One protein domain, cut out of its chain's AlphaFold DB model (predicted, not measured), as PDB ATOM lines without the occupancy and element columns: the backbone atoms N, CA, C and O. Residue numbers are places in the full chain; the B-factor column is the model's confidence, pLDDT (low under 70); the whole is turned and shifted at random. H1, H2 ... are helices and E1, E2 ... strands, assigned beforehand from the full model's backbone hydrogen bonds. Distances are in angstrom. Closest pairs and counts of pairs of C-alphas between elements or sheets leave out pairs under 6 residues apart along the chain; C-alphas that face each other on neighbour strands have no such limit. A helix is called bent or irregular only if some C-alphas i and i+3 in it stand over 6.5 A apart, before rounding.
ATOM      1  N   ILE A 105     247.414 178.346 182.138       93.50
ATOM      2  CA  ILE A 105     247.698 179.581 181.402       93.50
ATOM      3  C   ILE A 105     246.687 180.640 181.811       93.50
ATOM      4  O   ILE A 105     245.478 180.418 181.718       93.50
ATOM      5  N   TYR A 106     247.202 181.798 182.212       94.81
ATOM      6  CA  TYR A 106     246.430 182.977 182.573       94.81
ATOM      7  C   TYR A 106     246.822 184.151 181.687       94.81
ATOM      8  O   TYR A 106     248.002 184.479 181.565       94.81
ATOM      9  N   VAL A 107     245.834 184.801 181.086       93.00
ATOM     10  CA  VAL A 107     246.006 185.954 180.202       93.00
ATOM     11  C   VAL A 107     245.302 187.156 180.812       93.00
ATOM     12  O   VAL A 107     244.158 187.068 181.255       93.00
ATOM     13  N   MET A 108     245.984 188.292 180.840       92.31
ATOM     14  CA  MET A 108     245.444 189.559 181.326       92.31
ATOM     15  C   MET A 108     246.001 190.717 180.505       92.31
ATOM     16  O   MET A 108     247.044 190.592 179.864       92.31
ATOM     17  N   GLU A 109     245.336 191.866 180.531       89.88
ATOM     18  CA  GLU A 109     245.919 193.085 179.963       89.88
ATOM     19  C   GLU A 109     247.212 193.445 180.700       89.88
ATOM     20  O   GLU A 109     247.359 193.146 181.886       89.88
ATOM     21  N   ARG A 110     248.180 194.054 180.011       86.62
ATOM     22  CA  ARG A 110     249.459 194.470 180.606       86.62
ATOM     23  C   ARG A 110     249.307 195.710 181.476       86.62
ATOM     24  O   ARG A 110     250.006 195.831 182.477       86.62
ATOM     25  N   ASP A 111     248.420 196.614 181.106       82.69
ATOM     26  CA  ASP A 111     248.231 197.848 181.851       82.69
ATOM     27  C   ASP A 111     247.151 197.637 182.927       82.69
ATOM     28  O   ASP A 111     246.358 196.690 182.877       82.69
ATOM     29  N   ILE A 112     247.207 198.431 183.995       75.31
ATOM     30  CA  ILE A 112     246.174 198.486 185.035       75.31
ATOM     31  C   ILE A 112     245.746 199.934 185.138       75.31
ATOM     32  O   ILE A 112     246.550 200.791 185.505       75.31
ATOM     33  N   ASN A 113     244.472 200.190 184.872       76.88
ATOM     34  CA  ASN A 113     243.838 201.454 185.192       76.88
ATOM     35  C   ASN A 113     242.919 201.275 186.399       76.88
ATOM     36  O   ASN A 113     241.766 200.880 186.258       76.88
ATOM     37  N   TRP A 114     243.427 201.563 187.598       75.81
ATOM     38  CA  TRP A 114     242.667 201.404 188.847       75.81
ATOM     39  C   TRP A 114     241.361 202.216 188.897       75.81
ATOM     40  O   TRP A 114     240.501 201.920 189.725       75.81
ATOM     41  N   THR A 115     241.178 203.184 187.994       72.88
ATOM     42  CA  THR A 115     239.902 203.888 187.789       72.88
ATOM     43  C   THR A 115     238.791 202.916 187.380       72.88
ATOM     44  O   THR A 115     237.698 202.954 187.944       72.88
ATOM     45  N   ASP A 116     239.101 201.964 186.495       65.12
ATOM     46  CA  ASP A 116     238.144 200.999 185.936       65.12
ATOM     47  C   ASP A 116     237.819 199.847 186.905       65.12
ATOM     48  O   ASP A 116     236.900 199.066 186.668       65.12
ATOM     49  N   SER A 117     238.485 199.822 188.068       72.25
ATOM     50  CA  SER A 117     238.138 199.086 189.296       72.25
ATOM     51  C   SER A 117     238.097 197.549 189.228       72.25
ATOM     52  O   SER A 117     238.248 196.915 190.269       72.25
ATOM     53  N   ASN A 118     237.927 196.941 188.052       85.88
ATOM     54  CA  ASN A 118     237.796 195.501 187.833       85.88
ATOM     55  C   ASN A 118     238.600 195.067 186.603       85.88
ATOM     56  O   ASN A 118     238.342 195.528 185.494       85.88
ATOM     57  N   PHE A 119     239.516 194.117 186.777       90.31
ATOM     58  CA  PHE A 119     240.292 193.522 185.690       90.31
ATOM     59  C   PHE A 119     239.992 192.037 185.593       90.31
ATOM     60  O   PHE A 119     240.062 191.316 186.590       90.31
ATOM     61  N   SER A 120     239.695 191.577 184.385       93.44
ATOM     62  CA  SER A 120     239.457 190.165 184.108       93.44
ATOM     63  C   SER A 120     240.761 189.446 183.787       93.44
ATOM     64  O   SER A 120     241.582 189.926 183.000       93.44
ATOM     65  N   VAL A 121     240.928 188.267 184.377       94.50
ATOM     66  CA  VAL A 121     241.995 187.322 184.055       94.50
ATOM     67  C   VAL A 121     241.364 186.108 183.393       94.50
ATOM     68  O   VAL A 121     240.525 185.426 183.984       94.50
ATOM     69  N   TYR A 122     241.783 185.834 182.167       94.75
ATOM     70  CA  TYR A 122     241.256 184.768 181.331       94.75
ATOM     71  C   TYR A 122     242.125 183.519 181.458       94.75
ATOM     72  O   TYR A 122     243.345 183.622 181.565       94.75
ATOM     73  N   ASN A 123     241.519 182.337 181.430       93.19
ATOM     74  CA  ASN A 123     242.257 181.090 181.250       93.19
ATOM     75  C   ASN A 123     242.599 180.846 179.771       93.19
ATOM     76  O   ASN A 123     242.217 181.612 178.885       93.19
ATOM     77  N   GLN A 124     243.277 179.728 179.502       87.94
ATOM     78  CA  GLN A 124     243.614 179.267 178.152       87.94
ATOM     79  C   GLN A 124     242.410 179.184 177.199       87.94
ATOM     80  O   GLN A 124     242.568 179.401 176.001       87.94
ATOM     81  N   ASN A 125     241.216 178.901 177.724       88.94
ATOM     82  CA  ASN A 125     239.993 178.754 176.937       88.94
ATOM     83  C   ASN A 125     239.293 180.102 176.681       88.94
ATOM     84  O   ASN A 125     238.179 180.127 176.164       88.94
ATOM     85  N   GLY A 126     239.896 181.223 177.093       86.94
ATOM     86  CA  GLY A 126     239.305 182.555 176.970       86.94
ATOM     87  C   GLY A 126     238.165 182.828 177.956       86.94
ATOM     88  O   GLY A 126     237.486 183.842 177.834       86.94
ATOM     89  N   THR A 127     237.944 181.956 178.943       93.38
ATOM     90  CA  THR A 127     236.942 182.172 179.996       93.38
ATOM     91  C   THR A 127     237.565 182.935 181.157       93.38
ATOM     92  O   THR A 127     238.693 182.644 181.563       93.38
ATOM     93  N   VAL A 128     236.836 183.893 181.732       95.31
ATOM     94  CA  VAL A 128     237.303 184.611 182.924       95.31
ATOM     95  C   VAL A 128     237.397 183.635 184.095       95.31
ATOM     96  O   VAL A 128     236.421 182.981 184.444       95.31
ATOM     97  N   SER A 129     238.584 183.512 184.683       96.00
ATOM     98  CA  SER A 129     238.835 182.652 185.848       96.00
ATOM     99  C   SER A 129     238.958 183.447 187.137       96.00
ATOM    100  O   SER A 129     238.543 182.976 188.192       96.00
ATOM    101  N   TYR A 130     239.492 184.667 187.056       96.88
ATOM    102  CA  TYR A 130     239.642 185.538 188.213       96.88
ATOM    103  C   TYR A 130     239.343 186.988 187.861       96.88
ATOM    104  O   TYR A 130     239.555 187.427 186.728       96.88
ATOM    105  N   HIS A 131     238.930 187.737 188.876       94.75
ATOM    106  CA  HIS A 131     238.882 189.189 188.854       94.75
ATOM    107  C   HIS A 131     239.916 189.763 189.818       94.75
ATOM    108  O   HIS A 131     240.059 189.290 190.945       94.75
ATOM    109  N   ILE A 132     240.616 190.806 189.380       93.75
ATOM    110  CA  ILE A 132     241.351 191.711 190.264       93.75
ATOM    111  C   ILE A 132     240.454 192.926 190.463       93.75
ATOM    112  O   ILE A 132     240.114 193.590 189.484       93.75
ATOM    113  N   THR A 133     240.056 193.217 191.697       91.56
ATOM    114  CA  THR A 133     239.103 194.295 191.979       91.56
ATOM    115  C   THR A 133     239.519 195.157 193.160       91.56
ATOM    116  O   THR A 133     240.038 194.650 194.151       91.56
ATOM    117  N   ASN A 134     239.271 196.462 193.080       89.44
ATOM    118  CA  ASN A 134     239.341 197.369 194.231       89.44
ATOM    119  C   ASN A 134     237.957 197.616 194.862       89.44
ATOM    120  O   ASN A 134     237.786 198.572 195.618       89.44
ATOM    121  N   ARG A 135     236.960 196.775 194.563       86.00
ATOM    122  CA  ARG A 135     235.616 196.817 195.148       86.00
ATOM    123  C   ARG A 135     235.278 195.473 195.767       86.00
ATOM    124  O   ARG A 135     235.504 194.429 195.167       86.00
ATOM    125  N   TYR A 136     234.704 195.481 196.962       83.06
ATOM    126  CA  TYR A 136     234.306 194.247 197.627       83.06
ATOM    127  C   TYR A 136     233.147 194.475 198.584       83.06
ATOM    128  O   TYR A 136     233.107 195.478 199.292       83.06
ATOM    129  N   ALA A 137     232.193 193.539 198.581       82.62
ATOM    130  CA  ALA A 137     230.989 193.593 199.412       82.62
ATOM    131  C   ALA A 137     230.222 194.935 199.322       82.62
ATOM    132  O   ALA A 137     229.712 195.439 200.316       82.62
ATOM    133  N   GLY A 138     230.158 195.534 198.125       79.06
ATOM    134  CA  GLY A 138     229.448 196.797 197.881       79.06
ATOM    135  C   GLY A 138     230.209 198.069 198.275       79.06
ATOM    136  O   GLY A 138     229.693 199.162 198.058       79.06
ATOM    137  N   ALA A 139     231.434 197.953 198.797       81.00
ATOM    138  CA  ALA A 139     232.291 199.084 199.140       81.00
ATOM    139  C   ALA A 139     233.511 199.179 198.214       81.00
ATOM    140  O   ALA A 139     234.048 198.167 197.753       81.00
ATOM    141  N   ASN A 140     233.981 200.405 197.977       84.19
ATOM    142  CA  ASN A 140     235.298 200.632 197.391       84.19
ATOM    143  C   ASN A 140     236.355 200.406 198.478       84.19
ATOM    144  O   ASN A 140     236.247 200.952 199.577       84.19
ATOM    145  N   LEU A 141     237.375 199.612 198.168       83.56
ATOM    146  CA  LEU A 141     238.574 199.509 198.988       83.56
ATOM    147  C   LEU A 141     239.354 200.831 198.927       83.56
ATOM    148  O   LEU A 141     239.085 201.693 198.080       83.56
ATOM    149  N   THR A 142     240.335 201.016 199.813       78.12
ATOM    150  CA  THR A 142     241.195 202.203 199.711       78.12
ATOM    151  C   THR A 142     241.930 202.207 198.366       78.12
ATOM    152  O   THR A 142     242.131 201.159 197.756       78.12
ATOM    153  N   ALA A 143     242.349 203.384 197.884       67.19
ATOM    154  CA  ALA A 143     242.833 203.611 196.511       67.19
ATOM    155  C   ALA A 143     244.029 202.744 196.046       67.19
ATOM    156  O   ALA A 143     244.483 202.885 194.908       67.19
ATOM    157  N   LYS A 144     244.581 201.897 196.918       78.06
ATOM    158  CA  LYS A 144     245.717 201.012 196.653       78.06
ATOM    159  C   LYS A 144     245.523 199.596 197.202       78.06
ATOM    160  O   LYS A 144     246.459 198.810 197.144       78.06
ATOM    161  N   GLU A 145     244.343 199.243 197.687       89.50
ATOM    162  CA  GLU A 145     244.010 197.867 198.049       89.50
ATOM    163  C   GLU A 145     243.297 197.171 196.889       89.50
ATOM    164  O   GLU A 145     242.507 197.783 196.167       89.50
ATOM    165  N   PHE A 146     243.544 195.874 196.734       92.94
ATOM    166  CA  PHE A 146     242.810 195.052 195.784       92.94
ATOM    167  C   PHE A 146     242.562 193.647 196.323       92.94
ATOM    168  O   PHE A 146     243.223 193.175 197.251       92.94
ATOM    169  N   ILE A 147     241.600 192.978 195.705       94.69
ATOM    170  CA  ILE A 147     241.239 191.592 195.946       94.69
ATOM    171  C   ILE A 147     241.417 190.790 194.663       94.69
ATOM    172  O   ILE A 147     241.064 191.255 193.579       94.69
ATOM    173  N   VAL A 148     241.931 189.570 194.806       96.00
ATOM    174  CA  VAL A 148     241.795 188.522 193.795       96.00
ATOM    175  C   VAL A 148     240.574 187.684 194.155       96.00
ATOM    176  O   VAL A 148     240.500 187.099 195.240       96.00
ATOM    177  N   GLN A 149     239.601 187.646 193.255       95.50
ATOM    178  CA  GLN A 149     238.336 186.942 193.422       95.50
ATOM    179  C   GLN A 149     238.202 185.867 192.347       95.50
ATOM    180  O   GLN A 149     238.550 186.094 191.190       95.50
ATOM    181  N   ASP A 150     237.693 184.703 192.725       95.81
ATOM    182  CA  ASP A 150     237.303 183.664 191.777       95.81
ATOM    183  C   ASP A 150     236.078 184.120 190.976       95.81
ATOM    184  O   ASP A 150     235.077 184.546 191.555       95.81
ATOM    185  N   ALA A 151     236.168 184.070 189.647       94.44
ATOM    186  CA  ALA A 151     235.146 184.648 188.777       94.44
ATOM    187  C   ALA A 151     233.841 183.838 188.738       94.44
ATOM    188  O   ALA A 151     232.792 184.393 188.423       94.44
ATOM    189  N   ILE A 152     233.890 182.542 189.065       92.69
ATOM    190  CA  ILE A 152     232.724 181.652 189.016       92.69
ATOM    191  C   ILE A 152     231.963 181.718 190.340       92.69
ATOM    192  O   ILE A 152     230.749 181.886 190.372       92.69
ATOM    193  N   THR A 153     232.686 181.573 191.446       94.44
ATOM    194  CA  THR A 153     232.105 181.484 192.791       94.44
ATOM    195  C   THR A 153     231.941 182.843 193.462       94.44
ATOM    196  O   THR A 153     231.235 182.953 194.462       94.44
ATOM    197  N   GLY A 154     232.639 183.875 192.981       91.50
ATOM    198  CA  GLY A 154     232.740 185.154 193.675       91.50
ATOM    199  C   GLY A 154     233.514 185.062 194.995       91.50
ATOM    200  O   GLY A 154     233.501 186.003 195.792       91.50
ATOM    201  N   GLN A 155     234.198 183.950 195.274       94.12
ATOM    202  CA  GLN A 155     234.946 183.806 196.513       94.12
ATOM    203  C   GLN A 155     236.185 184.707 196.488       94.12
ATOM    204  O   GLN A 155     237.008 184.632 195.574       94.12
ATOM    205  N   LYS A 156     236.354 185.527 197.532       95.56
ATOM    206  CA  LYS A 156     237.616 186.227 197.797       95.56
ATOM    207  C   LYS A 156     238.707 185.183 198.033       95.56
ATOM    208  O   LYS A 156     238.602 184.408 198.981       95.56
ATOM    209  N   LYS A 157     239.744 185.180 197.197       96.00
ATOM    210  CA  LYS A 157     240.924 184.329 197.389       96.00
ATOM    211  C   LYS A 157     241.984 185.028 198.218       96.00
ATOM    212  O   LYS A 157     242.612 184.382 199.041       96.00
ATOM    213  N   LEU A 158     242.165 186.328 197.990       95.19
ATOM    214  CA  LEU A 158     243.251 187.076 198.604       95.19
ATOM    215  C   LEU A 158     242.953 188.583 198.592       95.19
ATOM    216  O   LEU A 158     242.398 189.078 197.609       95.19
ATOM    217  N   LYS A 159     243.322 189.311 199.650       94.94
ATOM    218  CA  LYS A 159     243.305 190.785 199.728       94.94
ATOM    219  C   LYS A 159     244.720 191.302 199.985       94.94
ATOM    220  O   LYS A 159     245.370 190.831 200.909       94.94
ATOM    221  N   ILE A 160     245.166 192.302 199.222       94.56
ATOM    222  CA  ILE A 160     246.485 192.943 199.373       94.56
ATOM    223  C   ILE A 160     246.347 194.463 199.451       94.56
ATOM    224  O   ILE A 160     245.613 195.063 198.664       94.56
ATOM    225  N   ASP A 161     247.135 195.090 200.329       90.12
ATOM    226  CA  ASP A 161     247.486 196.509 200.210       90.12
ATOM    227  C   ASP A 161     248.715 196.665 199.300       90.12
ATOM    228  O   ASP A 161     249.832 196.282 199.646       90.12
ATOM    229  N   SER A 162     248.499 197.229 198.114       86.81
ATOM    230  CA  SER A 162     249.510 197.448 197.072       86.81
ATOM    231  C   SER A 162     250.113 198.853 197.083       86.81
ATOM    232  O   SER A 162     250.794 199.253 196.133       86.81
ATOM    233  N   ARG A 163     249.883 199.638 198.143       85.94
ATOM    234  CA  ARG A 163     250.387 201.010 198.253       85.94
ATOM    235  C   ARG A 163     251.900 201.049 198.127       85.94
ATOM    236  O   ARG A 163     252.615 200.547 198.983       85.94
ATOM    237  N   VAL A 164     252.398 201.707 197.088       83.06
ATOM    238  CA  VAL A 164     253.834 201.934 196.905       83.06
ATOM    239  C   VAL A 164     254.300 203.004 197.896       83.06
ATOM    240  O   VAL A 164     253.780 204.117 197.877       83.06
ATOM    241  N   LYS A 165     255.265 202.675 198.766       82.12
ATOM    242  CA  LYS A 165     255.812 203.630 199.751       82.12
ATOM    243  C   LYS A 165     256.880 204.541 199.144       82.12
ATOM    244  O   LYS A 165     256.819 205.749 199.331       82.12
ATOM    245  N   ALA A 166     257.846 203.966 198.424       84.00
ATOM    246  CA  ALA A 166     258.909 204.713 197.757       84.00
ATOM    247  C   ALA A 166     259.454 203.949 196.539       84.00
ATOM    248  O   ALA A 166     259.841 202.783 196.637       84.00
ATOM    249  N   CYS A 167     259.515 204.623 195.389       80.88
ATOM    250  CA  CYS A 167     260.123 204.095 194.170       80.88
ATOM    251  C   CYS A 167     261.652 204.116 194.320       80.88
ATOM    252  O   CYS A 167     262.260 205.179 194.285       80.88
ATOM    253  N   GLY A 168     262.261 202.953 194.554       81.75
ATOM    254  CA  GLY A 168     263.717 202.801 194.701       81.75
ATOM    255  C   GLY A 168     264.134 201.957 195.904       81.75
ATOM    256  O   GLY A 168     265.261 201.479 195.951       81.75
ATOM    257  N   PHE A 169     263.212 201.705 196.834       85.62
ATOM    258  CA  PHE A 169     263.457 200.863 198.002       85.62
ATOM    259  C   PHE A 169     262.688 199.548 197.920       85.62
ATOM    260  O   PHE A 169     261.658 199.442 197.245       85.62
ATOM    261  N   GLY A 170     263.236 198.532 198.584       89.75
ATOM    262  CA  GLY A 170     262.554 197.263 198.774       89.75
ATOM    263  C   GLY A 170     261.253 197.464 199.534       89.75
ATOM    264  O   GLY A 170     261.155 198.314 200.420       89.75
ATOM    265  N   GLN A 171     260.247 196.681 199.170       92.38
ATOM    266  CA  GLN A 171     258.947 196.725 199.817       92.38
ATOM    267  C   GLN A 171     258.382 195.316 199.940       92.38
ATOM    268  O   GLN A 171     258.481 194.518 199.012       92.38
ATOM    269  N   THR A 172     257.773 195.030 201.085       95.00
ATOM    270  CA  THR A 172     256.963 193.833 201.287       95.00
ATOM    271  C   THR A 172     255.495 194.223 201.212       95.00
ATOM    272  O   THR A 172     255.073 195.179 201.865       95.00
ATOM    273  N   TYR A 173     254.742 193.496 200.398       95.00
ATOM    274  CA  TYR A 173     253.288 193.536 200.339       95.00
ATOM    275  C   TYR A 173     252.776 192.265 201.004       95.00
ATOM    276  O   TYR A 173     253.240 191.174 200.676       95.00
ATOM    277  N   GLU A 174     251.861 192.407 201.948       95.50
ATOM    278  CA  GLU A 174     251.327 191.292 202.721       95.50
ATOM    279  C   GLU A 174     249.856 191.094 202.373       95.50
ATOM    280  O   GLU A 174     249.093 192.055 202.231       95.50
ATOM    281  N   ALA A 175     249.501 189.834 202.168       95.69
ATOM    282  CA  ALA A 175     248.149 189.389 201.932       95.69
ATOM    283  C   ALA A 175     247.442 189.054 203.246       95.69
ATOM    284  O   ALA A 175     248.074 188.706 204.241       95.69
ATOM    285  N   ASP A 176     246.114 189.079 203.231       94.81
ATOM    286  CA  ASP A 176     245.293 188.691 204.383       94.81
ATOM    287  C   ASP A 176     245.386 187.203 204.768       94.81
ATOM    288  O   ASP A 176     244.979 186.844 205.870       94.81
ATOM    289  N   ASP A 177     245.932 186.353 203.895       94.31
ATOM    290  CA  ASP A 177     246.225 184.940 204.169       94.31
ATOM    291  C   ASP A 177     247.663 184.691 204.671       94.31
ATOM    292  O   ASP A 177     248.078 183.543 204.792       94.31
ATOM    293  N   GLY A 178     248.438 185.750 204.936       94.69
ATOM    294  CA  GLY A 178     249.832 185.665 205.384       94.69
ATOM    295  C   GLY A 178     250.864 185.510 204.261       94.69
ATOM    296  O   GLY A 178     252.069 185.511 204.525       94.69
ATOM    297  N   THR A 179     250.441 185.417 202.998       96.69
ATOM    298  CA  THR A 179     251.368 185.399 201.855       96.69
ATOM    299  C   THR A 179     252.064 186.743 201.715       96.69
ATOM    300  O   THR A 179     251.431 187.799 201.734       96.69
ATOM    301  N   THR A 180     253.377 186.723 201.510       97.19
ATOM    302  CA  THR A 180     254.166 187.943 201.330       97.19
ATOM    303  C   THR A 180     254.780 188.012 199.940       97.19
ATOM    304  O   THR A 180     255.325 187.041 199.416       97.19
ATOM    305  N   PHE A 181     254.727 189.204 199.354       96.81
ATOM    306  CA  PHE A 181     255.364 189.554 198.094       96.81
ATOM    307  C   PHE A 181     256.440 190.580 198.407       96.81
ATOM    308  O   PHE A 181     256.146 191.745 198.674       96.81
ATOM    309  N   ARG A 182     257.697 190.156 198.419       95.94
ATOM    310  CA  ARG A 182     258.821 191.039 198.706       95.94
ATOM    311  C   ARG A 182     259.535 191.410 197.430       95.94
ATOM    312  O   ARG A 182     259.998 190.564 196.675       95.94
ATOM    313  N   LEU A 183     259.684 192.695 197.237       93.88
ATOM    314  CA  LEU A 183     260.432 193.284 196.157       93.88
ATOM    315  C   LEU A 183     261.811 193.706 196.658       93.88
ATOM    316  O   LEU A 183     261.945 194.350 197.700       93.88
ATOM    317  N   ASP A 184     262.807 193.404 195.843       91.88
ATOM    318  CA  ASP A 184     264.198 193.792 195.996       91.88
ATOM    319  C   ASP A 184     264.633 194.536 194.722       91.88
ATOM    320  O   ASP A 184     264.893 193.899 193.687       91.88
ATOM    321  N   PRO A 185     264.600 195.883 194.738       87.06
ATOM    322  CA  PRO A 185     265.006 196.681 193.599       87.06
ATOM    323  C   PRO A 185     266.513 196.600 193.434       87.06
ATOM    324  O   PRO A 185     267.271 196.741 194.391       87.06
ATOM    325  N   ARG A 186     266.965 196.421 192.196       85.50
ATOM    326  CA  ARG A 186     268.397 196.262 191.908       85.50
ATOM    327  C   ARG A 186     268.949 197.393 191.046       85.50
ATOM    328  O   ARG A 186     269.874 197.181 190.263       85.50
ATOM    329  N   ALA A 187     268.395 198.594 191.225       78.38
ATOM    330  CA  ALA A 187     268.746 199.807 190.491       78.38
ATOM    331  C   ALA A 187     268.736 199.583 188.965       78.38
ATOM    332  O   ALA A 187     267.671 199.432 188.379       78.38
ATOM    333  N   PHE A 188     269.908 199.538 188.323       72.06
ATOM    334  CA  PHE A 188     270.047 199.324 186.874       72.06
ATOM    335  C   PHE A 188     269.851 197.864 186.432       72.06
ATOM    336  O   PHE A 188     269.816 197.578 185.236       72.06
ATOM    337  N   LEU A 189     269.751 196.924 187.374       80.94
ATOM    338  CA  LEU A 189     269.447 195.522 187.101       80.94
ATOM    339  C   LEU A 189     267.949 195.268 187.276       80.94
ATOM    340  O   LEU A 189     267.289 195.938 188.062       80.94
ATOM    341  N   SER A 190     267.418 194.242 186.604       79.62
ATOM    342  CA  SER A 190     266.005 193.876 186.743       79.62
ATOM    343  C   SER A 190     265.630 193.641 188.203       79.62
ATOM    344  O   SER A 190     266.350 192.943 188.915       79.62
ATOM    345  N   ASP A 191     264.474 194.109 188.638       85.56
ATOM    346  CA  ASP A 191     264.007 193.834 189.994       85.56
ATOM    347  C   ASP A 191     263.846 192.332 190.264       85.56
ATOM    348  O   ASP A 191     263.572 191.531 189.357       85.56
ATOM    349  N   ARG A 192     264.023 191.944 191.530       91.38
ATOM    350  CA  ARG A 192     263.680 190.607 192.014       91.38
ATOM    351  C   ARG A 192     262.443 190.690 192.878       91.38
ATOM    352  O   ARG A 192     262.329 191.554 193.742       91.38
ATOM    353  N   TRP A 193     261.545 189.751 192.647       95.12
ATOM    354  CA  TRP A 193     260.371 189.567 193.475       95.12
ATOM    355  C   TRP A 193     260.465 188.205 194.140       95.12
ATOM    356  O   TRP A 193     260.859 187.227 193.507       95.12
ATOM    357  N   TYR A 194     260.107 188.149 195.407       96.88
ATOM    358  CA  TYR A 194     260.042 186.939 196.201       96.88
ATOM    359  C   TYR A 194     258.598 186.755 196.638       96.88
ATOM    360  O   TYR A 194     257.981 187.705 197.118       96.88
ATOM    361  N   ILE A 195     258.065 185.556 196.454       97.50
ATOM    362  CA  ILE A 195     256.757 185.170 196.974       97.50
ATOM    363  C   ILE A 195     257.032 184.152 198.064       97.50
ATOM    364  O   ILE A 195     257.702 183.158 197.800       97.50
ATOM    365  N   LYS A 196     256.524 184.403 199.262       96.25
ATOM    366  CA  LYS A 196     256.628 183.472 200.376       96.25
ATOM    367  C   LYS A 196     255.241 183.181 200.910       96.25
ATOM    368  O   LYS A 196     254.532 184.105 201.308       96.25
ATOM    369  N   ASN A 197     254.881 181.907 200.907       91.38
ATOM    370  CA  ASN A 197     253.695 181.388 201.578       91.38
ATOM    371  C   ASN A 197     254.127 180.380 202.658       91.38
ATOM    372  O   ASN A 197     255.319 180.219 202.925       91.38
ATOM    373  N   GLU A 198     253.173 179.722 203.315       86.12
ATOM    374  CA  GLU A 198     253.466 178.797 204.421       86.12
ATOM    375  C   GLU A 198     254.355 177.607 204.020       86.12
ATOM    376  O   GLU A 198     255.036 177.040 204.871       86.12
ATOM    377  N   SER A 199     254.338 177.208 202.745       85.81
ATOM    378  CA  SER A 199     254.930 175.948 202.273       85.81
ATOM    379  C   SER A 199     256.106 176.121 201.309       85.81
ATOM    380  O   SER A 199     256.908 175.200 201.174       85.81
ATOM    381  N   SER A 200     256.223 177.276 200.651       91.75
ATOM    382  CA  SER A 200     257.154 177.485 199.544       91.75
ATOM    383  C   SER A 200     257.667 178.922 199.462       91.75
ATOM    384  O   SER A 200     256.966 179.892 199.765       91.75
ATOM    385  N   ASP A 201     258.891 179.032 198.947       95.81
ATOM    386  CA  ASP A 201     259.565 180.283 198.619       95.81
ATOM    387  C   ASP A 201     259.857 180.325 197.112       95.81
ATOM    388  O   ASP A 201     260.607 179.508 196.570       95.81
ATOM    389  N   TYR A 202     259.296 181.317 196.424       97.19
ATOM    390  CA  TYR A 202     259.478 181.514 194.990       97.19
ATOM    391  C   TYR A 202     260.260 182.786 194.699       97.19
ATOM    392  O   TYR A 202     260.105 183.805 195.368       97.19
ATOM    393  N   THR A 203     261.062 182.762 193.636       97.31
ATOM    394  CA  THR A 203     261.758 183.943 193.118       97.31
ATOM    395  C   THR A 203     261.328 184.224 191.692       97.31
ATOM    396  O   THR A 203     261.597 183.440 190.782       97.31
ATOM    397  N   TYR A 204     260.739 185.389 191.473       96.38
ATOM    398  CA  TYR A 204     260.462 185.917 190.155       96.38
ATOM    399  C   TYR A 204     261.616 186.802 189.667       96.38
ATOM    400  O   TYR A 204     261.879 187.894 190.184       96.38
ATOM    401  N   LYS A 205     262.326 186.300 188.651       93.31
ATOM    402  CA  LYS A 205     263.429 186.976 187.965       93.31
ATOM    403  C   LYS A 205     262.907 187.599 186.672       93.31
ATOM    404  O   LYS A 205     262.701 186.891 185.683       93.31
ATOM    405  N   ARG A 206     262.722 188.920 186.688       90.44
ATOM    406  CA  ARG A 206     262.339 189.706 185.509       90.44
ATOM    407  C   ARG A 206     263.503 189.886 184.535       90.44
ATOM    408  O   ARG A 206     264.667 189.990 184.933       90.44
ATOM    409  N   SER A 207     263.171 190.004 183.260       86.94
ATOM    410  CA  SER A 207     264.026 190.575 182.226       86.94
ATOM    411  C   SER A 207     264.152 192.087 182.427       86.94
ATOM    412  O   SER A 207     263.243 192.737 182.951       86.94
ATOM    413  N   ALA A 208     265.290 192.656 182.033       79.06
ATOM    414  CA  ALA A 208     265.543 194.084 182.199       79.06
ATOM    415  C   ALA A 208     264.498 194.903 181.425       79.06
ATOM    416  O   ALA A 208     264.195 194.580 180.277       79.06
ATOM    417  N   LEU A 209     263.935 195.936 182.064       75.44
ATOM    418  CA  LEU A 209     262.937 196.846 181.475       75.44
ATOM    419  C   LEU A 209     261.668 196.160 180.919       75.44
ATOM    420  O   LEU A 209     260.897 196.774 180.182       75.44
ATOM    421  N   SER A 210     261.417 194.899 181.282       83.75
ATOM    422  CA  SER A 210     260.247 194.138 180.842       83.75
ATOM    423  C   SER A 210     259.529 193.483 182.019       83.75
ATOM    424  O   SER A 210     260.081 193.319 183.111       83.75
ATOM    425  N   MET A 211     258.268 193.127 181.788       87.50
ATOM    426  CA  MET A 211     257.491 192.234 182.643       87.50
ATOM    427  C   MET A 211     257.702 190.765 182.285       87.50
ATOM    428  O   MET A 211     257.069 189.918 182.891       87.50
ATOM    429  N   ASP A 212     258.545 190.447 181.309       91.44
ATOM    430  CA  ASP A 212     258.873 189.058 181.011       91.44
ATOM    431  C   ASP A 212     259.789 188.498 182.092       91.44
ATOM    432  O   ASP A 212     260.605 189.225 182.664       91.44
ATOM    433  N   GLY A 213     259.711 187.200 182.351       93.56
ATOM    434  CA  GLY A 213     260.613 186.576 183.305       93.56
ATOM    435  C   GLY A 213     260.218 185.164 183.691       93.56
ATOM    436  O   GLY A 213     259.250 184.596 183.187       93.56
ATOM    437  N   LYS A 214     260.995 184.595 184.609       95.12
ATOM    438  CA  LYS A 214     260.806 183.236 185.125       95.12
ATOM    439  C   LYS A 214     260.582 183.278 186.626       95.12
ATOM    440  O   LYS A 214     261.274 184.011 187.332       95.12
ATOM    441  N   ILE A 215     259.646 182.469 187.093       96.38
ATOM    442  CA  ILE A 215     259.364 182.236 188.504       96.38
ATOM    443  C   ILE A 215     259.956 180.879 188.855       96.38
ATOM    444  O   ILE A 215     259.723 179.889 188.158       96.38
ATOM    445  N   LEU A 216     260.774 180.870 189.900       96.31
ATOM    446  CA  LEU A 216     261.604 179.742 190.290       96.31
ATOM    447  C   LEU A 216     261.252 179.296 191.707       96.31
ATOM    448  O   LEU A 216     261.123 180.146 192.581       96.31
ATOM    449  N   GLU A 217     261.199 177.992 191.938       95.94
ATOM    450  CA  GLU A 217     261.182 177.351 193.257       95.94
ATOM    451  C   GLU A 217     262.456 176.511 193.356       95.94
ATOM    452  O   GLU A 217     262.634 175.598 192.556       95.94
ATOM    453  N   ASN A 218     263.379 176.835 194.267       93.12
ATOM    454  CA  ASN A 218     264.661 176.119 194.379       93.12
ATOM    455  C   ASN A 218     265.371 175.926 193.016       93.12
ATOM    456  O   ASN A 218     265.760 174.824 192.651       93.12
ATOM    457  N   GLU A 219     265.468 177.004 192.225       91.81
ATOM    458  CA  GLU A 219     266.040 177.039 190.860       91.81
ATOM    459  C   GLU A 219     265.243 176.316 189.756       91.81
ATOM    460  O   GLU A 219     265.489 176.559 188.570       91.81
ATOM    461  N   ARG A 220     264.232 175.519 190.105       94.56
ATOM    462  CA  ARG A 220     263.291 174.912 189.158       94.56
ATOM    463  C   ARG A 220     262.307 175.959 188.645       94.56
ATOM    464  O   ARG A 220     261.723 176.693 189.434       94.56
ATOM    465  N   ILE A 221     262.089 176.033 187.332       94.88
ATOM    466  CA  ILE A 221     261.083 176.939 186.753       94.88
ATOM    467  C   ILE A 221     259.686 176.373 187.018       94.88
ATOM    468  O   ILE A 221     259.379 175.283 186.547       94.88
ATOM    469  N   VAL A 222     258.854 177.141 187.722       95.50
ATOM    470  CA  VAL A 222     257.467 176.772 188.073       95.50
ATOM    471  C   VAL A 222     256.424 177.627 187.365       95.50
ATOM    472  O   VAL A 222     255.271 177.233 187.193       95.50
ATOM    473  N   ALA A 223     256.825 178.818 186.928       96.31
ATOM    474  CA  ALA A 223     256.005 179.651 186.070       96.31
ATOM    475  C   ALA A 223     256.861 180.586 185.215       96.31
ATOM    476  O   ALA A 223     258.034 180.851 185.492       96.31
ATOM    477  N   GLN A 224     256.260 181.103 184.154       95.50
ATOM    478  CA  GLN A 224     256.862 182.054 183.241       95.50
ATOM    479  C   GLN A 224     255.863 183.152 182.913       95.50
ATOM    480  O   GLN A 224     254.680 182.889 182.700       95.50
ATOM    481  N   VAL A 225     256.366 184.377 182.838       94.62
ATOM    482  CA  VAL A 225     255.607 185.551 182.429       94.62
ATOM    483  C   VAL A 225     256.126 186.005 181.074       94.62
ATOM    484  O   VAL A 225     257.339 186.122 180.875       94.62
ATOM    485  N   THR A 226     255.210 186.239 180.140       93.00
ATOM    486  CA  THR A 226     255.517 186.738 178.797       93.00
ATOM    487  C   THR A 226     254.542 187.835 178.400       93.00
ATOM    488  O   THR A 226     253.352 187.771 178.698       93.00
ATOM    489  N   THR A 227     255.044 188.840 177.706       89.81
ATOM    490  CA  THR A 227     254.280 189.972 177.202       89.81
ATOM    491  C   THR A 227     254.148 189.827 175.693       89.81
ATOM    492  O   THR A 227     255.140 189.639 174.991       89.81
ATOM    493  N   ARG A 228     252.928 189.944 175.169       84.06
ATOM    494  CA  ARG A 228     252.662 189.957 173.727       84.06
ATOM    495  C   ARG A 228     251.867 191.197 173.352       84.06
ATOM    496  O   ARG A 228     250.977 191.620 174.084       84.06
ATOM    497  N   THR A 229     252.177 191.780 172.204       74.62
ATOM    498  CA  THR A 229     251.355 192.842 171.617       74.62
ATOM    499  C   THR A 229     250.267 192.183 170.786       74.62
ATOM    500  O   THR A 229     250.587 191.450 169.853       74.62
ATOM    501  N   ASN A 230     248.996 192.425 171.108       63.97
ATOM    502  CA  ASN A 230     247.912 191.971 170.250       63.97
ATOM    503  C   ASN A 230     247.708 192.998 169.128       63.97
ATOM    504  O   ASN A 230     247.248 194.114 169.365       63.97
ATOM    505  N   THR A 231     248.109 192.644 167.909       52.78
ATOM    506  CA  THR A 231     248.022 193.512 166.723       52.78
ATOM    507  C   THR A 231     246.703 193.369 165.962       52.78
ATOM    508  O   THR A 231     246.508 194.066 164.973       52.78
ATOM    509  N   THR A 232     245.786 192.499 166.407       50.88
ATOM    510  CA  THR A 232     244.517 192.223 165.698       50.88
ATOM    511  C   THR A 232     243.324 193.065 166.158       50.88
ATOM    512  O   THR A 232     242.247 192.955 165.578       50.88
ATOM    513  N   ALA A 233     243.487 193.944 167.153       45.53
ATOM    514  CA  ALA A 233     242.427 194.861 167.565       45.53
ATOM    515  C   ALA A 233     242.414 196.113 166.672       45.53
ATOM    516  O   ALA A 233     243.347 196.913 166.686       45.53
ATOM    517  N   THR A 234     241.320 196.323 165.938       43.69
ATOM    518  CA  THR A 234     241.046 197.481 165.058       43.69
ATOM    519  C   THR A 234     240.975 198.831 165.802       43.69
ATOM    520  O   THR A 234     240.664 199.859 165.211       43.69
ATOM    521  N   SER A 235     241.263 198.850 167.104       44.44
ATOM    522  CA  SER A 235     241.284 200.031 167.967       44.44
ATOM    523  C   SER A 235     242.390 199.881 169.017       44.44
ATOM    524  O   SER A 235     242.173 199.351 170.096       44.44
ATOM    525  N   GLY A 236     243.601 200.333 168.679       50.62
ATOM    526  CA  GLY A 236     244.742 200.377 169.599       50.62
ATOM    527  C   GLY A 236     245.348 199.006 169.922       50.62
ATOM    528  O   GLY A 236     244.675 198.062 170.323       50.62
ATOM    529  N   SER A 237     246.665 198.874 169.776       54.44
ATOM    530  CA  SER A 237     247.366 197.654 170.176       54.44
ATOM    531  C   SER A 237     247.341 197.509 171.703       54.44
ATOM    532  O   SER A 237     248.099 198.196 172.394       54.44
ATOM    533  N   THR A 238     246.513 196.618 172.249       69.44
ATOM    534  CA  THR A 238     246.574 196.283 173.677       69.44
ATOM    535  C   THR A 238     247.698 195.277 173.912       69.44
ATOM    536  O   THR A 238     247.813 194.237 173.253       69.44
ATOM    537  N   LYS A 239     248.603 195.603 174.839       84.88
ATOM    538  CA  LYS A 239     249.632 194.663 175.289       84.88
ATOM    539  C   LYS A 239     248.987 193.702 176.280       84.88
ATOM    540  O   LYS A 239     248.315 194.132 177.213       84.88
ATOM    541  N   GLN A 240     249.208 192.412 176.092       89.31
ATOM    542  CA  GLN A 240     248.730 191.351 176.968       89.31
ATOM    543  C   GLN A 240     249.901 190.710 177.700       89.31
ATOM    544  O   GLN A 240     251.011 190.609 177.174       89.31
ATOM    545  N   LEU A 241     249.634 190.261 178.915       91.50
ATOM    546  CA  LEU A 241     250.539 189.493 179.744       91.50
ATOM    547  C   LEU A 241     249.981 188.079 179.886       91.50
ATOM    548  O   LEU A 241     248.818 187.886 180.232       91.50
ATOM    549  N   THR A 242     250.816 187.094 179.585       93.50
ATOM    550  CA  THR A 242     250.517 185.669 179.698       93.50
ATOM    551  C   THR A 242     251.405 185.066 180.775       93.50
ATOM    552  O   THR A 242     252.634 185.113 180.670       93.50
ATOM    553  N   VAL A 243     250.783 184.484 181.792       94.81
ATOM    554  CA  VAL A 243     251.440 183.684 182.823       94.81
ATOM    555  C   VAL A 243     251.176 182.219 182.522       94.81
ATOM    556  O   VAL A 243     250.025 181.805 182.445       94.81
ATOM    557  N   THR A 244     252.232 181.436 182.344       95.19
ATOM    558  CA  THR A 244     252.152 179.972 182.240       95.19
ATOM    559  C   THR A 244     252.741 179.380 183.508       95.19
ATOM    560  O   THR A 244     253.842 179.770 183.885       95.19
ATOM    561  N   SER A 245     252.042 178.469 184.175       94.62
ATOM    562  CA  SER A 245     252.501 177.809 185.398       94.62
ATOM    563  C   SER A 245     252.364 176.304 185.283       94.62
ATOM    564  O   SER A 245     251.428 175.823 184.665       94.62
ATOM    565  N   ASP A 246     253.263 175.561 185.912       94.31
ATOM    566  CA  ASP A 246     253.187 174.104 186.006       94.31
ATOM    567  C   ASP A 246     252.219 173.587 187.088       94.31
ATOM    568  O   ASP A 246     252.136 172.374 187.275       94.31
ATOM    569  N   GLY A 247     251.532 174.493 187.800       92.56
ATOM    570  CA  GLY A 247     250.594 174.186 188.882       92.56
ATOM    571  C   GLY A 247     251.206 174.172 190.288       92.56
ATOM    572  O   GLY A 247     250.465 174.035 191.258       92.56
ATOM    573  N   SER A 248     252.524 174.350 190.431       92.62
ATOM    574  CA  SER A 248     253.206 174.283 191.740       92.62
ATOM    575  C   SER A 248     252.972 175.511 192.620       92.62
ATOM    576  O   SER A 248     253.193 175.456 193.824       92.62
ATOM    577  N   ILE A 249     252.565 176.632 192.026       93.62
ATOM    578  CA  ILE A 249     252.245 177.877 192.725       93.62
ATOM    579  C   ILE A 249     250.747 178.154 192.599       93.62
ATOM    580  O   ILE A 249     250.149 177.941 191.542       93.62
ATOM    581  N   ARG A 250     250.130 178.646 193.679       94.94
ATOM    582  CA  ARG A 250     248.692 178.931 193.696       94.94
ATOM    583  C   ARG A 250     248.367 179.984 192.623       94.94
ATOM    584  O   ARG A 250     249.027 181.024 192.573       94.94
ATOM    585  N   PRO A 251     247.335 179.776 191.785       95.00
ATOM    586  CA  PRO A 251     247.014 180.708 190.705       95.00
ATOM    587  C   PRO A 251     246.779 182.152 191.155       95.00
ATOM    588  O   PRO A 251     247.220 183.091 190.495       95.00
ATOM    589  N   TRP A 252     246.111 182.349 192.292       95.94
ATOM    590  CA  TRP A 252     245.839 183.689 192.809       95.94
ATOM    591  C   TRP A 252     247.098 184.404 193.313       95.94
ATOM    592  O   TRP A 252     247.143 185.626 193.209       95.94
ATOM    593  N   ASP A 253     248.140 183.686 193.754       96.69
ATOM    594  CA  ASP A 253     249.433 184.291 194.116       96.69
ATOM    595  C   ASP A 253     250.139 184.847 192.880       96.69
ATOM    596  O   ASP A 253     250.682 185.952 192.904       96.69
ATOM    597  N   LEU A 254     250.091 184.113 191.764       96.06
ATOM    598  CA  LEU A 254     250.622 184.585 190.485       96.06
ATOM    599  C   LEU A 254     249.893 185.838 190.005       96.06
ATOM    600  O   LEU A 254     250.524 186.810 189.590       96.06
ATOM    601  N   ILE A 255     248.564 185.820 190.071       95.69
ATOM    602  CA  ILE A 255     247.719 186.938 189.644       95.69
ATOM    603  C   ILE A 255     247.964 188.164 190.525       95.69
ATOM    604  O   ILE A 255     248.148 189.267 190.006       95.69
ATOM    605  N   ALA A 256     248.038 187.969 191.841       96.00
ATOM    606  CA  ALA A 256     248.379 189.006 192.802       96.00
ATOM    607  C   ALA A 256     249.765 189.604 192.536       96.00
ATOM    608  O   ALA A 256     249.892 190.827 192.450       96.00
ATOM    609  N   LEU A 257     250.789 188.766 192.330       95.88
ATOM    610  CA  LEU A 257     252.128 189.228 191.968       95.88
ATOM    611  C   LEU A 257     252.066 190.107 190.715       95.88
ATOM    612  O   LEU A 257     252.636 191.198 190.708       95.88
ATOM    613  N   MET A 258     251.366 189.670 189.663       94.69
ATOM    614  CA  MET A 258     251.240 190.468 188.442       94.69
ATOM    615  C   MET A 258     250.546 191.801 188.715       94.69
ATOM    616  O   MET A 258     251.040 192.830 188.263       94.69
ATOM    617  N   ALA A 259     249.469 191.830 189.500       93.25
ATOM    618  CA  ALA A 259     248.789 193.072 189.864       93.25
ATOM    619  C   ALA A 259     249.713 194.060 190.603       93.25
ATOM    620  O   ALA A 259     249.745 195.249 190.264       93.25
ATOM    621  N   ILE A 260     250.514 193.574 191.557       92.69
ATOM    622  CA  ILE A 260     251.485 194.397 192.292       92.69
ATOM    623  C   ILE A 260     252.576 194.914 191.346       92.69
ATOM    624  O   ILE A 260     252.861 196.113 191.331       92.69
ATOM    625  N   VAL A 261     253.162 194.039 190.522       91.31
ATOM    626  CA  VAL A 261     254.220 194.410 189.568       91.31
ATOM    627  C   VAL A 261     253.708 195.467 188.589       91.31
ATOM    628  O   VAL A 261     254.369 196.487 188.400       91.31
ATOM    629  N   LYS A 262     252.515 195.272 188.012       89.12
ATOM    630  CA  LYS A 262     251.870 196.230 187.099       89.12
ATOM    631  C   LYS A 262     251.650 197.579 187.780       89.12
ATOM    632  O   LYS A 262     252.012 198.611 187.224       89.12
ATOM    633  N   THR A 263     251.124 197.575 189.006       87.62
ATOM    634  CA  THR A 263     250.885 198.798 189.791       87.62
ATOM    635  C   THR A 263     252.174 199.552 190.068       87.62
ATOM    636  O   THR A 263     252.219 200.779 189.944       87.62
ATOM    637  N   ARG A 264     253.241 198.830 190.411       86.81
ATOM    638  CA  ARG A 264     254.534 199.447 190.670       86.81
ATOM    639  C   ARG A 264     255.161 200.018 189.409       86.81
ATOM    640  O   ARG A 264     255.585 201.163 189.455       86.81
ATOM    641  N   ILE A 265     255.145 199.295 188.291       84.94
ATOM    642  CA  ILE A 265     255.642 199.815 187.009       84.94
ATOM    643  C   ILE A 265     254.848 201.057 186.595       84.94
ATOM    644  O   ILE A 265     255.443 202.051 186.198       84.94
ATOM    645  N   ALA A 266     253.521 201.041 186.733       83.62
ATOM    646  CA  ALA A 266     252.688 202.199 186.415       83.62
ATOM    647  C   ALA A 266     252.990 203.415 187.310       83.62
ATOM    648  O   ALA A 266     252.889 204.550 186.858       83.62
ATOM    649  N   THR A 267     253.372 203.187 188.572       84.50
ATOM    650  CA  THR A 267     253.657 204.260 189.542       84.50
ATOM    651  C   THR A 267     255.106 204.758 189.471       84.50
ATOM    652  O   THR A 267     255.352 205.948 189.636       84.50
ATOM    653  N   CYS A 268     256.067 203.860 189.249       83.44
ATOM    654  CA  CYS A 268     257.505 204.125 189.361       83.44
ATOM    655  C   CYS A 268     258.248 204.126 188.018       83.44
ATOM    656  O   CYS A 268     259.367 204.623 187.951       83.44
ATOM    657  N   GLY A 269     257.660 203.565 186.959       78.06
ATOM    658  CA  GLY A 269     258.262 203.450 185.628       78.06
ATOM    659  C   GLY A 269     259.174 202.234 185.409       78.06
ATOM    660  O   GLY A 269     259.635 202.046 184.284       78.06
TER     661      GLY A 269
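Overview. This is residues 105 to 269 of the 270 residues of an uncharacterized protein of Puccinia graminis f. sp. tritici (UniProt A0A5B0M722). Look for the helix H1 near the middle: one long sheet of twelve strands curls round it like a nearly closed barrel, whose two edge strands, E5 and E6, come near each other. The printed part has 165 residues, with E1 to E12 first along the chain and H1 last; the sheet's order is E5 E4 E3 E2 E1 E12 E11 E10 E9 E8 E7 E6, antiparallel throughout. The class is mostly strand, and the whole is compact, with a radius of gyration of the C-alphas of 15.1 A and a rounded outline of 36 by 35 by 31 A.

Arrangement. Begin at E1, residues 105 to 109, and go on through E2, residues 118 to 123, E3, 128 to 133, E4, 145 to 150, and E5, 156 to 161: they form a meander, each strand the antiparallel neighbour of the one before. In the hairpin of E2 and E3, find N 121 and O 130 within hydrogen-bond range at 2.8 A. A second meander runs through E6, residues 171 to 174, E7, 180 to 186, E8, 189 to 196, E9, 201 to 206, E10, 213 to 217, E11, 220 to 230, and E12, 238 to 245. E12 is also the antiparallel neighbour of E1, at 156 degrees, with N 106 and O 243 2.8 A apart. This is a folded sheet, bent back on itself into two leaves that face each other: E5 E4 E3 E2 E1 E12 E11 E10 E9 face E7 E6, with E8 as the hinge. At its edges, the closest C-alphas of E5 and E6 are those of Ile 160 and Glu 174, 6.1 A apart. H1, residues 251 to 268, is on this sheet, which curls round it; the closest C-alphas of H1 and E4 are those of Val 148 and Trp 252, at 6.4 A, and of H1 and E7 those of Phe 181 and Leu 257, at 6.9 A. In H1 every O i to N i+4 pair is within hydrogen-bond range.

Along the chain. Find C-alpha 105 at (247.698, 179.581, 181.402), where E1 begins. E11, the longest strand, runs 29.7 A from C-alpha 220 at (263.291, 174.912, 189.158); E12 spans 22.7 A and E8 22.0 A. H1 runs 25.7 A and ends at C-alpha 268, (257.505, 204.125, 189.361).

Size, cuts and confidence. The C-alphas of Glu 198 and Thr 234, 45.3 A apart, are the two farthest apart. The printed part has no cut, and the link from E3 to E4, 11 residues, is long. The mean pLDDT of the printed part is 87.8; residues 116, 143 and 230 to 238 are under 70.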